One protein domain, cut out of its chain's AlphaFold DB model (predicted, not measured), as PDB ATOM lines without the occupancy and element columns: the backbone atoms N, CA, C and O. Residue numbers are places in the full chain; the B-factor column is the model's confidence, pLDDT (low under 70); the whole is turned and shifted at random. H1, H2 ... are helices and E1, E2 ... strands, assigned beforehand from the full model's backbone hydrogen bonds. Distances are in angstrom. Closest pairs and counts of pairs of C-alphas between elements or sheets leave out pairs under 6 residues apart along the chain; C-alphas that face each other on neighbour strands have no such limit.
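AT A GLANCE: This is residues 1008 to 1099 of the 1273 residues of the protein "CRISPR/Cas system-associated RNA-guided endonuclease Cas9, type II-B/NMENI" of Campylobacter sp. RM6137 (UniProt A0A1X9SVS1). A small hairpin of two strands, E1 and E2, makes one end of the domain, and from its base two twelve-residue helices, H2 and H4, spread at a steep tilt; the short H3 sits at that base, and the strand E3 lies beside H2 farther from the hairpin. H1 and the long unnamed stretch of residues 1012 to 1036 fill out the body, while residues 1077 to 1088 form a loop that sticks out at the far end from the hairpin. The printed part has 92 residues, with four named helices and three named strands in the order H1, H2, H3, E1, E2, H4, E3; the sheet has the order E1 - E2 and is antiparallel, and the class is mixed, helices and strands. The whole is only just compact, close to loose, with a radius of gyration of the C-alphas of 14.5 A and spans of 46 by 35 by 25 A.

HOW THE PARTS SIT: E1, residues 1054 to 1057, and E2, residues 1060 to 1063, form a hairpin, antiparallel at 142 degrees. N 1055 and O 1062 are 2.9 A apart and N 1062 and O 1055 are 2.8 A apart, both within hydrogen-bond range. H3, residues 1050 to 1053, touches H4, residues 1065 to 1076, which meets it with residues 1065 to 1068 alone; the closest C-alphas, of Ile 1053 and Glu 1067, are 5.8 A apart. H2, residues 1037 to 1048, is close to H4 but not clearly touching, at a steep tilt of 51 degrees, opposite ways; the closest C-alphas, of Leu 1046 and Ile 1068, are 7.8 A apart. E3, residues 1093 to 1098, pairs with no named strand; its closest C-alpha to H2 is that of Leu 1094, 6.9 A from that of Ile 1039. H1, residues 1008 to 1011, is near H4 and near E3, with 5 pairs of C-alphas within 10 A in each case. H4 and E3 are apart. In H2 and H4 every O i to N i+4 pair is within hydrogen-bond range; H1 and H3 are too short for such a pair.

IN THESE COORDINATES: E1 is 9.7 A long and E2 9.9 A. H2 and H4 each measure 16.8 A from first to last C-alpha, E3 14.7 A, H3 5.3 A and H1 4.9 A. H1 begins at C-alpha 1008 (9.234, -2.280, 26.580), E1 at C-alpha 1054 (19.117, 2.197, 15.613), and E3 ends at C-alpha 1098 (9.166, 5.131, 42.702).

THE WHOLE: The two C-alphas farthest apart, of Gly 1059 and Ser 1084, are 47.2 A apart. The printed part has no cut. The links H1 to H2, 25 residues, and H4 to E3, 16 residues, are long. Mean pLDDT of the printed part is 74.0; residues 1011 to 1018 and 1075 to 1090 are under 70.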
ATOM      1  N   PHE A1008       9.922  -2.980  27.667       72.25
ATOM      2  CA  PHE A1008       9.234  -2.280  26.580       72.25
ATOM      3  C   PHE A1008       8.413  -1.095  27.083       72.25
ATOM      4  O   PHE A1008       8.364  -0.069  26.414       72.25
ATOM      5  N   ALA A1009       7.866  -1.183  28.297       72.88
ATOM      6  CA  ALA A1009       7.226  -0.043  28.949       72.88
ATOM      7  C   ALA A1009       8.236   1.046  29.366       72.88
ATOM      8  O   ALA A1009       7.845   2.181  29.618       72.88
ATOM      9  N   ILE A1010       9.526   0.710  29.463       72.75
ATOM     10  CA  ILE A1010      10.620   1.660  29.704       72.75
ATOM     11  C   ILE A1010      11.093   2.293  28.377       72.75
ATOM     12  O   ILE A1010      11.496   3.453  28.366       72.75
ATOM     13  N   ILE A1011      11.006   1.562  27.256       69.88
ATOM     14  CA  ILE A1011      11.447   2.005  25.919       69.88
ATOM     15  C   ILE A1011      10.363   2.776  25.150       69.88
ATOM     16  O   ILE A1011      10.711   3.675  24.392       69.88
ATOM     17  N   LYS A1012       9.075   2.435  25.288       59.12
ATOM     18  CA  LYS A1012       7.986   3.016  24.485       59.12
ATOM     19  C   LYS A1012       6.696   3.088  25.304       59.12
ATOM     20  O   LYS A1012       5.975   2.102  25.426       59.12
ATOM     21  N   ASP A1013       6.397   4.261  25.847       51.44
ATOM     22  CA  ASP A1013       5.077   4.577  26.392       51.44
ATOM     23  C   ASP A1013       4.389   5.492  25.366       51.44
ATOM     24  O   ASP A1013       4.959   6.503  24.968       51.44
ATOM     25  N   LYS A1014       3.212   5.113  24.850       43.31
ATOM     26  CA  LYS A1014       2.548   5.870  23.764       43.31
ATOM     27  C   LYS A1014       2.153   7.293  24.185       43.31
ATOM     28  O   LYS A1014       1.980   8.134  23.314       43.31
ATOM     29  N   ASP A1015       2.087   7.544  25.494       43.12
ATOM     30  CA  ASP A1015       1.653   8.811  26.089       43.12
ATOM     31  C   ASP A1015       2.718   9.454  27.010       43.12
ATOM     32  O   ASP A1015       2.444  10.463  27.662       43.12
ATOM     33  N   LYS A1016       3.937   8.885  27.116       51.94
ATOM     34  CA  LYS A1016       5.039   9.430  27.942       51.94
ATOM     35  C   LYS A1016       6.398   9.254  27.268       51.94
ATOM     36  O   LYS A1016       6.651   8.252  26.611       51.94
ATOM     37  N   SER A1017       7.312  10.199  27.495       55.59
ATOM     38  CA  SER A1017       8.695  10.112  27.011       55.59
ATOM     39  C   SER A1017       9.346   8.787  27.434       55.59
ATOM     40  O   SER A1017       9.343   8.463  28.625       55.59
ATOM     41  N   SER A1018       9.938   8.058  26.486       69.00
ATOM     42  CA  SER A1018      10.780   6.881  26.753       69.00
ATOM     43  C   SER A1018      11.863   7.194  27.793       69.00
ATOM     44  O   SER A1018      12.276   8.343  27.929       69.00
ATOM     45  N   MET A1019      12.314   6.206  28.571       73.94
ATOM     46  CA  MET A1019      13.349   6.422  29.593       73.94
ATOM     47  C   MET A1019      14.756   6.470  28.993       73.94
ATOM     48  O   MET A1019      15.600   7.201  29.497       73.94
ATOM     49  N   PHE A1020      14.982   5.706  27.922       77.69
ATOM     50  CA  PHE A1020      16.274   5.608  27.239       77.69
ATOM     51  C   PHE A1020      16.297   6.333  25.899       77.69
ATOM     52  O   PHE A1020      17.378   6.554  25.380       77.69
ATOM     53  N   PHE A1021      15.144   6.714  25.340       78.62
ATOM     54  CA  PHE A1021      15.084   7.363  24.032       78.62
ATOM     55  C   PHE A1021      14.310   8.688  24.068       78.62
ATOM     56  O   PHE A1021      13.452   8.916  24.927       78.62
ATOM     57  N   THR A1022      14.631   9.597  23.154       77.44
ATOM     58  CA  THR A1022      13.831  10.798  22.869       77.44
ATOM     59  C   THR A1022      12.645  10.451  21.958       77.44
ATOM     60  O   THR A1022      12.539   9.330  21.462       77.44
ATOM     61  N   ASN A1023      11.747  11.411  21.704       74.38
ATOM     62  CA  ASN A1023      10.653  11.228  20.735       74.38
ATOM     63  C   ASN A1023      11.169  11.025  19.296       74.38
ATOM     64  O   ASN A1023      10.477  10.436  18.473       74.38
ATOM     65  N   GLU A1024      12.400  11.462  19.019       74.56
ATOM     66  CA  GLU A1024      13.130  11.238  17.765       74.56
ATOM     67  C   GLU A1024      13.934   9.926  17.775       74.56
ATOM     68  O   GLU A1024      14.809   9.731  16.936       74.56
ATOM     69  N   ASN A1025      13.694   9.032  18.743       76.81
ATOM     70  CA  ASN A1025      14.403   7.759  18.907       76.81
ATOM     71  C   ASN A1025      15.934   7.880  19.077       76.81
ATOM     72  O   ASN A1025      16.654   6.928  18.790       76.81
ATOM     73  N   LYS A1026      16.446   9.016  19.570       80.00
ATOM     74  CA  LYS A1026      17.862   9.167  19.959       80.00
ATOM     75  C   LYS A1026      18.072   8.658  21.377       80.00
ATOM     76  O   LYS A1026      17.212   8.900  22.228       80.00
ATOM     77  N   LEU A1027      19.186   7.978  21.643       83.19
ATOM     78  CA  LEU A1027      19.509   7.516  22.990       83.19
ATOM     79  C   LEU A1027      19.706   8.724  23.931       83.19
ATOM     80  O   LEU A1027      20.352   9.705  23.576       83.19
ATOM     81  N   LYS A1028      19.137   8.671  25.138       84.94
ATOM     82  CA  LYS A1028      19.271   9.704  26.173       84.94
ATOM     83  C   LYS A1028      19.631   9.100  27.522       84.94
ATOM     84  O   LYS A1028      19.253   7.969  27.836       84.94
ATOM     85  N   THR A1029      20.317   9.887  28.342       82.06
ATOM     86  CA  THR A1029      20.645   9.525  29.722       82.06
ATOM     87  C   THR A1029      19.373   9.352  30.567       82.06
ATOM     88  O   THR A1029      18.475  10.200  30.495       82.06
ATOM     89  N   PRO A1030      19.264   8.290  31.389       78.44
ATOM     90  CA  PRO A1030      18.110   8.082  32.263       78.44
ATOM     91  C   PRO A1030      17.989   9.160  33.351       78.44
ATOM     92  O   PRO A1030      18.993   9.574  33.923       78.44
ATOM     93  N   ASP A1031      16.755   9.543  33.696       76.62
ATOM     94  CA  ASP A1031      16.456  10.499  34.777       76.62
ATOM     95  C   ASP A1031      16.929   9.972  36.147       76.62
ATOM     96  O   ASP A1031      16.511   8.897  36.597       76.62
ATOM     97  N   GLU A1032      17.775  10.749  36.831       75.44
ATOM     98  CA  GLU A1032      18.357  10.413  38.135       75.44
ATOM     99  C   GLU A1032      17.316  10.075  39.209       75.44
ATOM    100  O   GLU A1032      17.564   9.218  40.059       75.44
ATOM    101  N   LYS A1033      16.115  10.671  39.156       71.25
ATOM    102  CA  LYS A1033      15.059  10.442  40.160       71.25
ATOM    103  C   LYS A1033      14.501   9.019  40.140       71.25
ATOM    104  O   LYS A1033      13.951   8.553  41.141       71.25
ATOM    105  N   ILE A1034      14.615   8.331  39.006       71.44
ATOM    106  CA  ILE A1034      14.068   6.983  38.774       71.44
ATOM    107  C   ILE A1034      15.155   5.934  38.492       71.44
ATOM    108  O   ILE A1034      14.866   4.729  38.516       71.44
ATOM    109  N   LYS A1035      16.389   6.393  38.256       75.06
ATOM    110  CA  LYS A1035      17.584   5.617  37.925       75.06
ATOM    111  C   LYS A1035      18.014   4.699  39.071       75.06
ATOM    112  O   LYS A1035      17.912   5.010  40.254       75.06
ATOM    113  N   THR A1036      18.475   3.510  38.698       81.69
ATOM    114  CA  THR A1036      19.040   2.500  39.599       81.69
ATOM    115  C   THR A1036      20.336   1.976  38.994       81.69
ATOM    116  O   THR A1036      20.511   2.032  37.780       81.69
ATOM    117  N   LYS A1037      21.206   1.351  39.800       81.38
ATOM    118  CA  LYS A1037      22.457   0.748  39.295       81.38
ATOM    119  C   LYS A1037      22.246  -0.217  38.118       81.38
ATOM    120  O   LYS A1037      23.096  -0.333  37.245       81.38
ATOM    121  N   ASN A1038      21.105  -0.916  38.084       80.75
ATOM    122  CA  ASN A1038      20.770  -1.831  36.990       80.75
ATOM    123  C   ASN A1038      20.329  -1.094  35.719       80.75
ATOM    124  O   ASN A1038      20.592  -1.578  34.625       80.75
ATOM    125  N   ILE A1039      19.652   0.048  35.867       82.50
ATOM    126  CA  ILE A1039      19.312   0.934  34.749       82.50
ATOM    127  C   ILE A1039      20.590   1.512  34.142       82.50
ATOM    128  O   ILE A1039      20.715   1.503  32.926       82.50
ATOM    129  N   ASP A1040      21.542   1.938  34.972       82.81
ATOM    130  CA  ASP A1040      22.822   2.493  34.510       82.81
ATOM    131  C   ASP A1040      23.652   1.487  33.748       82.81
ATOM    132  O   ASP A1040      24.063   1.736  32.618       82.81
ATOM    133  N   LYS A1041      23.825   0.302  34.339       83.69
ATOM    134  CA  LYS A1041      24.508  -0.796  33.665       83.69
ATOM    135  C   LYS A1041      23.879  -1.073  32.302       83.69
ATOM    136  O   LYS A1041      24.591  -1.320  31.340       83.69
ATOM    137  N   PHE A1042      22.551  -1.021  32.223       81.25
ATOM    138  CA  PHE A1042      21.851  -1.291  30.981       81.25
ATOM    139  C   PHE A1042      21.940  -0.142  29.964       81.25
ATOM    140  O   PHE A1042      22.109  -0.399  28.776       81.25
ATOM    141  N   TYR A1043      21.892   1.114  30.412       85.69
ATOM    142  CA  TYR A1043      22.126   2.279  29.561       85.69
ATOM    143  C   TYR A1043      23.479   2.190  28.849       85.69
ATOM    144  O   TYR A1043      23.530   2.346  27.634       85.69
ATOM    145  N   HIS A1044      24.546   1.841  29.572       86.75
ATOM    146  CA  HIS A1044      25.873   1.669  28.974       86.75
ATOM    147  C   HIS A1044      25.924   0.536  27.940       86.75
ATOM    148  O   HIS A1044      26.648   0.639  26.956       86.75
ATOM    149  N   ILE A1045      25.128  -0.524  28.115       85.75
ATOM    150  CA  ILE A1045      25.032  -1.616  27.135       85.75
ATOM    151  C   ILE A1045      24.309  -1.156  25.867       85.75
ATOM    152  O   ILE A1045      24.749  -1.495  24.769       85.75
ATOM    153  N   LEU A1046      23.235  -0.367  25.999       85.62
ATOM    154  CA  LEU A1046      22.573   0.250  24.844       85.62
ATOM    155  C   LEU A1046      23.508   1.211  24.117       85.62
ATOM    156  O   LEU A1046      23.597   1.148  22.898       85.62
ATOM    157  N   GLN A1047      24.220   2.055  24.865       87.38
ATOM    158  CA  GLN A1047      25.184   3.011  24.328       87.38
ATOM    159  C   GLN A1047      26.299   2.301  23.549       87.38
ATOM    160  O   GLN A1047      26.605   2.681  22.426       87.38
ATOM    161  N   ALA A1048      26.846   1.210  24.090       87.88
ATOM    162  CA  ALA A1048      27.875   0.414  23.422       87.88
ATOM    163  C   ALA A1048      27.377  -0.333  22.165       87.88
ATOM    164  O   ALA A1048      28.191  -0.799  21.373       87.88
ATOM    165  N   ASN A1049      26.060  -0.474  21.977       88.00
ATOM    166  CA  ASN A1049      25.455  -1.188  20.848       88.00
ATOM    167  C   ASN A1049      24.510  -0.297  20.023       88.00
ATOM    168  O   ASN A1049      23.651  -0.819  19.314       88.00
ATOM    169  N   GLU A1050      24.654   1.029  20.101       85.00
ATOM    170  CA  GLU A1050      23.716   1.990  19.506       85.00
ATOM    171  C   GLU A1050      23.523   1.766  17.996       85.00
ATOM    172  O   GLU A1050      22.391   1.704  17.513       85.00
ATOM    173  N   SER A1051      24.615   1.505  17.274       82.62
ATOM    174  CA  SER A1051      24.618   1.211  15.834       82.62
ATOM    175  C   SER A1051      23.895  -0.087  15.448       82.62
ATOM    176  O   SER A1051      23.440  -0.224  14.316       82.62
ATOM    177  N   LYS A1052      23.754  -1.046  16.374       83.44
ATOM    178  CA  LYS A1052      23.008  -2.297  16.143       83.44
ATOM    179  C   LYS A1052      21.509  -2.127  16.372       83.44
ATOM    180  O   LYS A1052      20.715  -2.867  15.798       83.44
ATOM    181  N   ILE A1053      21.115  -1.172  17.214       84.81
ATOM    182  CA  ILE A1053      19.727  -1.015  17.670       84.81
ATOM    183  C   ILE A1053      18.986   0.158  17.026       84.81
ATOM    184  O   ILE A1053      17.758   0.197  17.110       84.81
ATOM    185  N   ILE A1054      19.694   1.090  16.382       83.38
ATOM    186  CA  ILE A1054      19.117   2.197  15.613       83.38
ATOM    187  C   ILE A1054      19.446   2.002  14.132       83.38
ATOM    188  O   ILE A1054      20.598   1.816  13.755       83.38
ATOM    189  N   GLU A1055      18.422   2.059  13.288       85.00
ATOM    190  CA  GLU A1055      18.546   2.121  11.831       85.00
ATOM    191  C   GLU A1055      18.129   3.508  11.350       85.00
ATOM    192  O   GLU A1055      17.102   4.023  11.794       85.00
ATOM    193  N   ILE A1056      18.881   4.108  10.429       82.00
ATOM    194  CA  ILE A1056      18.483   5.365   9.790       82.00
ATOM    195  C   ILE A1056      17.788   5.019   8.472       82.00
ATOM    196  O   ILE A1056      18.408   4.443   7.581       82.00
ATOM    197  N   LYS A1057      16.506   5.374   8.345       77.31
ATOM    198  CA  LYS A1057      15.752   5.313   7.082       77.31
ATOM    199  C   LYS A1057      15.103   6.660   6.820       77.31
ATOM    200  O   LYS A1057      14.463   7.210   7.713       77.31
ATOM    201  N   ASP A1058      15.300   7.197   5.620       78.00
ATOM    202  CA  ASP A1058      14.737   8.480   5.176       78.00
ATOM    203  C   ASP A1058      15.019   9.644   6.150       78.00
ATOM    204  O   ASP A1058      14.140  10.441   6.480       78.00
ATOM    205  N   GLY A1059      16.241   9.695   6.695       76.06
ATOM    206  CA  GLY A1059      16.654  10.707   7.678       76.06
ATOM    207  C   GLY A1059      16.028  10.555   9.072       76.06
ATOM    208  O   GLY A1059      16.198  11.432   9.917       76.06
ATOM    209  N   LYS A1060      15.311   9.455   9.345       76.19
ATOM    210  CA  LYS A1060      14.659   9.177  10.633       76.19
ATOM    211  C   LYS A1060      15.260   7.953  11.318       76.19
ATOM    212  O   LYS A1060      15.459   6.909  10.701       76.19
ATOM    213  N   ASN A1061      15.468   8.065  12.629       79.69
ATOM    214  CA  ASN A1061      15.924   6.963  13.475       79.69
ATOM    215  C   ASN A1061      14.777   5.981  13.759       79.69
ATOM    216  O   ASN A1061      13.745   6.347  14.336       79.69
ATOM    217  N   ILE A1062      14.975   4.713  13.412       79.25
ATOM    218  CA  ILE A1062      14.058   3.601  13.663       79.25
ATOM    219  C   ILE A1062      14.701   2.643  14.667       79.25
ATOM    220  O   ILE A1062      15.791   2.122  14.447       79.25
ATOM    221  N   LEU A1063      14.005   2.374  15.774       79.50
ATOM    222  CA  LEU A1063      14.459   1.413  16.781       79.50
ATOM    223  C   LEU A1063      14.220  -0.028  16.319       79.50
ATOM    224  O   LEU A1063      13.073  -0.451  16.133       79.50
ATOM    225  N   LYS A1064      15.288  -0.825  16.251       82.44
ATOM    226  CA  LYS A1064      15.223  -2.276  16.052       82.44
ATOM    227  C   LYS A1064      14.830  -2.961  17.360       82.44
ATOM    228  O   LYS A1064      15.656  -3.436  18.135       82.44
ATOM    229  N   HIS A1065      13.524  -3.013  17.620       75.06
ATOM    230  CA  HIS A1065      12.966  -3.569  18.859       75.06
ATOM    231  C   HIS A1065      13.408  -5.013  19.162       75.06
ATOM    232  O   HIS A1065      13.509  -5.373  20.336       75.06
ATOM    233  N   GLN A1066      13.666  -5.827  18.135       76.06
ATOM    234  CA  GLN A1066      14.108  -7.212  18.298       76.06
ATOM    235  C   GLN A1066      15.578  -7.303  18.739       76.06
ATOM    236  O   GLN A1066      15.866  -8.027  19.684       76.06
ATOM    237  N   GLU A1067      16.472  -6.497  18.163       82.56
ATOM    238  CA  GLU A1067      17.887  -6.422  18.568       82.56
ATOM    239  C   GLU A1067      18.032  -5.960  20.019       82.56
ATOM    240  O   GLU A1067      18.745  -6.561  20.821       82.56
ATOM    241  N   ILE A1068      17.251  -4.945  20.408       77.62
ATOM    242  CA  ILE A1068      17.191  -4.496  21.803       77.62
ATOM    243  C   ILE A1068      16.762  -5.661  22.710       77.62
ATOM    244  O   ILE A1068      17.349  -5.877  23.769       77.62
ATOM    245  N   LYS A1069      15.757  -6.444  22.296       74.62
ATOM    246  CA  LYS A1069      15.267  -7.602  23.056       74.62
ATOM    247  C   LYS A1069      16.337  -8.683  23.225       74.62
ATOM    248  O   LYS A1069      16.413  -9.245  24.317       74.62
ATOM    249  N   GLU A1070      17.131  -8.970  22.195       77.38
ATOM    250  CA  GLU A1070      18.222  -9.952  22.265       77.38
ATOM    251  C   GLU A1070      19.379  -9.464  23.152       77.38
ATOM    252  O   GLU A1070      19.780 -10.187  24.063       77.38
ATOM    253  N   LEU A1071      19.792  -8.196  23.047       77.81
ATOM    254  CA  LEU A1071      20.780  -7.607  23.967       77.81
ATOM    255  C   LEU A1071      20.319  -7.685  25.430       77.81
ATOM    256  O   LEU A1071      21.074  -8.040  26.338       77.81
ATOM    257  N   PHE A1072      19.043  -7.382  25.686       73.81
ATOM    258  CA  PHE A1072      18.466  -7.519  27.022       73.81
ATOM    259  C   PHE A1072      18.483  -8.961  27.509       73.81
ATOM    260  O   PHE A1072      18.840  -9.219  28.658       73.81
ATOM    261  N   LYS A1073      18.068  -9.893  26.657       71.50
ATOM    262  CA  LYS A1073      18.108 -11.322  26.938       71.50
ATOM    263  C   LYS A1073      19.516 -11.733  27.367       71.50
ATOM    264  O   LYS A1073      19.654 -12.243  28.478       71.50
ATOM    265  N   GLU A1074      20.539 -11.447  26.567       70.62
ATOM    266  CA  GLU A1074      21.948 -11.747  26.870       70.62
ATOM    267  C   GLU A1074      22.365 -11.232  28.257       70.62
ATOM    268  O   GLU A1074      22.922 -11.978  29.065       70.62
ATOM    269  N   CYS A1075      21.970 -10.002  28.606       68.62
ATOM    270  CA  CYS A1075      22.246  -9.404  29.917       68.62
ATOM    271  C   CYS A1075      21.637 -10.176  31.102       68.62
ATOM    272  O   CYS A1075      22.187 -10.161  32.206       68.62
ATOM    273  N   PHE A1076      20.485 -10.824  30.905       68.19
ATOM    274  CA  PHE A1076      19.830 -11.658  31.918       68.19
ATOM    275  C   PHE A1076      20.240 -13.141  31.845       68.19
ATOM    276  O   PHE A1076      19.922 -13.884  32.779       68.19
ATOM    277  N   TYR A1077      20.915 -13.577  30.774       62.56
ATOM    278  CA  TYR A1077      21.200 -14.985  30.466       62.56
ATOM    279  C   TYR A1077      22.560 -15.510  30.951       62.56
ATOM    280  O   TYR A1077      22.836 -16.692  30.773       62.56
ATOM    281  N   THR A1078      23.365 -14.720  31.669       51.81
ATOM    282  CA  THR A1078      24.681 -15.161  32.189       51.81
ATOM    283  C   THR A1078      24.632 -16.306  33.216       51.81
ATOM    284  O   THR A1078      25.675 -16.840  33.583       51.81
ATOM    285  N   LYS A1079      23.444 -16.733  33.681       49.09
ATOM    286  CA  LYS A1079      23.246 -17.956  34.487       49.09
ATOM    287  C   LYS A1079      21.932 -18.651  34.103       49.09
ATOM    288  O   LYS A1079      20.863 -18.243  34.563       49.09
ATOM    289  N   GLN A1080      21.980 -19.709  33.287       43.84
ATOM    290  CA  GLN A1080      20.821 -20.578  33.024       43.84
ATOM    291  C   GLN A1080      20.399 -21.337  34.297       43.84
ATOM    292  O   GLN A1080      20.715 -22.507  34.482       43.84
ATOM    293  N   ALA A1081      19.599 -20.723  35.163       46.84
ATOM    294  CA  ALA A1081      18.700 -21.512  35.999       46.84
ATOM    295  C   ALA A1081      17.508 -21.916  35.119       46.84
ATOM    296  O   ALA A1081      16.554 -21.140  34.979       46.84
ATOM    297  N   LYS A1082      17.564 -23.097  34.480       51.19
ATOM    298  CA  LYS A1082      16.386 -23.688  33.822       51.19
ATOM    299  C   LYS A1082      15.266 -23.727  34.864       51.19
ATOM    300  O   LYS A1082      15.371 -24.403  35.885       51.19
ATOM    301  N   ARG A1083      14.204 -22.941  34.657       56.47
ATOM    302  CA  ARG A1083      13.026 -23.000  35.531       56.47
ATOM    303  C   ARG A1083      12.422 -24.394  35.411       56.47
ATOM    304  O   ARG A1083      12.364 -24.930  34.308       56.47
ATOM    305  N   SER A1084      11.938 -24.943  36.525       58.84
ATOM    306  CA  SER A1084      11.254 -26.242  36.552       58.84
ATOM    307  C   SER A1084      10.250 -26.356  35.396       58.84
ATOM    308  O   SER A1084       9.450 -25.430  35.214       58.84
ATOM    309  N   ARG A1085      10.269 -27.483  34.671       69.50
ATOM    310  CA  ARG A1085       9.373 -27.783  33.534       69.50
ATOM    311  C   ARG A1085       9.576 -26.883  32.305       69.50
ATOM    312  O   ARG A1085       8.623 -26.539  31.610       69.50
ATOM    313  N   ASN A1086      10.827 -26.479  32.061       60.72
ATOM    314  CA  ASN A1086      11.285 -25.763  30.861       60.72
ATOM    315  C   ASN A1086      10.506 -24.474  30.551       60.72
ATOM    316  O   ASN A1086      10.257 -24.137  29.396       60.72
ATOM    317  N   ARG A1087      10.111 -23.721  31.588       58.91
ATOM    318  CA  ARG A1087       9.366 -22.475  31.375       58.91
ATOM    319  C   ARG A1087      10.265 -21.335  30.908       58.91
ATOM    320  O   ARG A1087      11.081 -20.836  31.687       58.91
ATOM    321  N   SER A1088      10.038 -20.863  29.683       59.41
ATOM    322  CA  SER A1088      10.701 -19.679  29.135       59.41
ATOM    323  C   SER A1088      10.264 -18.393  29.854       59.41
ATOM    324  O   SER A1088       9.157 -18.265  30.393       59.41
ATOM    325  N   ARG A1089      11.175 -17.417  29.932       66.06
ATOM    326  CA  ARG A1089      10.893 -16.091  30.490       66.06
ATOM    327  C   ARG A1089      10.358 -15.192  29.373       66.06
ATOM    328  O   ARG A1089      11.072 -14.912  28.420       66.06
ATOM    329  N   ILE A1090       9.116 -14.734  29.523       64.56
ATOM    330  CA  ILE A1090       8.433 -13.896  28.518       64.56
ATOM    331  C   ILE A1090       8.665 -12.407  28.787       64.56
ATOM    332  O   ILE A1090       8.886 -11.636  27.862       64.56
ATOM    333  N   ILE A1091       8.640 -12.010  30.064       71.75
ATOM    334  CA  ILE A1091       8.811 -10.619  30.490       71.75
ATOM    335  C   ILE A1091      10.169 -10.460  31.165       71.75
ATOM    336  O   ILE A1091      10.486 -11.134  32.158       71.75
ATOM    337  N   TYR A1092      10.935  -9.509  30.650       76.81
ATOM    338  CA  TYR A1092      12.161  -9.008  31.246       76.81
ATOM    339  C   TYR A1092      11.845  -7.647  31.866       76.81
ATOM    340  O   TYR A1092      11.090  -6.854  31.310       76.81
ATOM    341  N   SER A1093      12.360  -7.389  33.064       82.75
ATOM    342  CA  SER A1093      12.017  -6.170  33.796       82.75
ATOM    343  C   SER A1093      13.184  -5.657  34.612       82.75
ATOM    344  O   SER A1093      13.940  -6.450  35.188       82.75
ATOM    345  N   LEU A1094      13.282  -4.336  34.725       83.50
ATOM    346  CA  LEU A1094      14.269  -3.650  35.552       83.50
ATOM    347  C   LEU A1094      13.589  -2.961  36.742       83.50
ATOM    348  O   LEU A1094      12.455  -2.490  36.610       83.50
ATOM    349  N   PRO A1095      14.239  -2.931  37.921       86.94
ATOM    350  CA  PRO A1095      13.748  -2.161  39.053       86.94
ATOM    351  C   PRO A1095      13.941  -0.663  38.792       86.94
ATOM    352  O   PRO A1095      15.043  -0.227  38.457       86.94
ATOM    353  N   ILE A1096      12.878   0.108  38.989       86.38
ATOM    354  CA  ILE A1096      12.887   1.573  38.933       86.38
ATOM    355  C   ILE A1096      12.529   2.133  40.312       86.38
ATOM    356  O   ILE A1096      11.720   1.527  41.032       86.38
ATOM    357  N   LYS A1097      13.113   3.278  40.677       86.00
ATOM    358  CA  LYS A1097      12.756   3.988  41.914       86.00
ATOM    359  C   LYS A1097      11.396   4.673  41.739       86.00
ATOM    360  O   LYS A1097      11.065   5.162  40.660       86.00
ATOM    361  N   THR A1098      10.549   4.626  42.763       85.56
ATOM    362  CA  THR A1098       9.166   5.131  42.702       85.56
ATOM    363  C   THR A1098       8.652   5.503  44.100       85.56
ATOM    364  O   THR A1098       9.445   5.646  45.025       85.56
ATOM    365  N   SER A1099       7.337   5.677  44.274       82.81
ATOM    366  CA  SER A1099       6.704   5.941  45.570       82.81
ATOM    367  C   SER A1099       5.566   4.959  45.871       82.81
ATOM    368  O   SER A1099       4.854   4.498  44.978       82.81
TER     369      SER A1099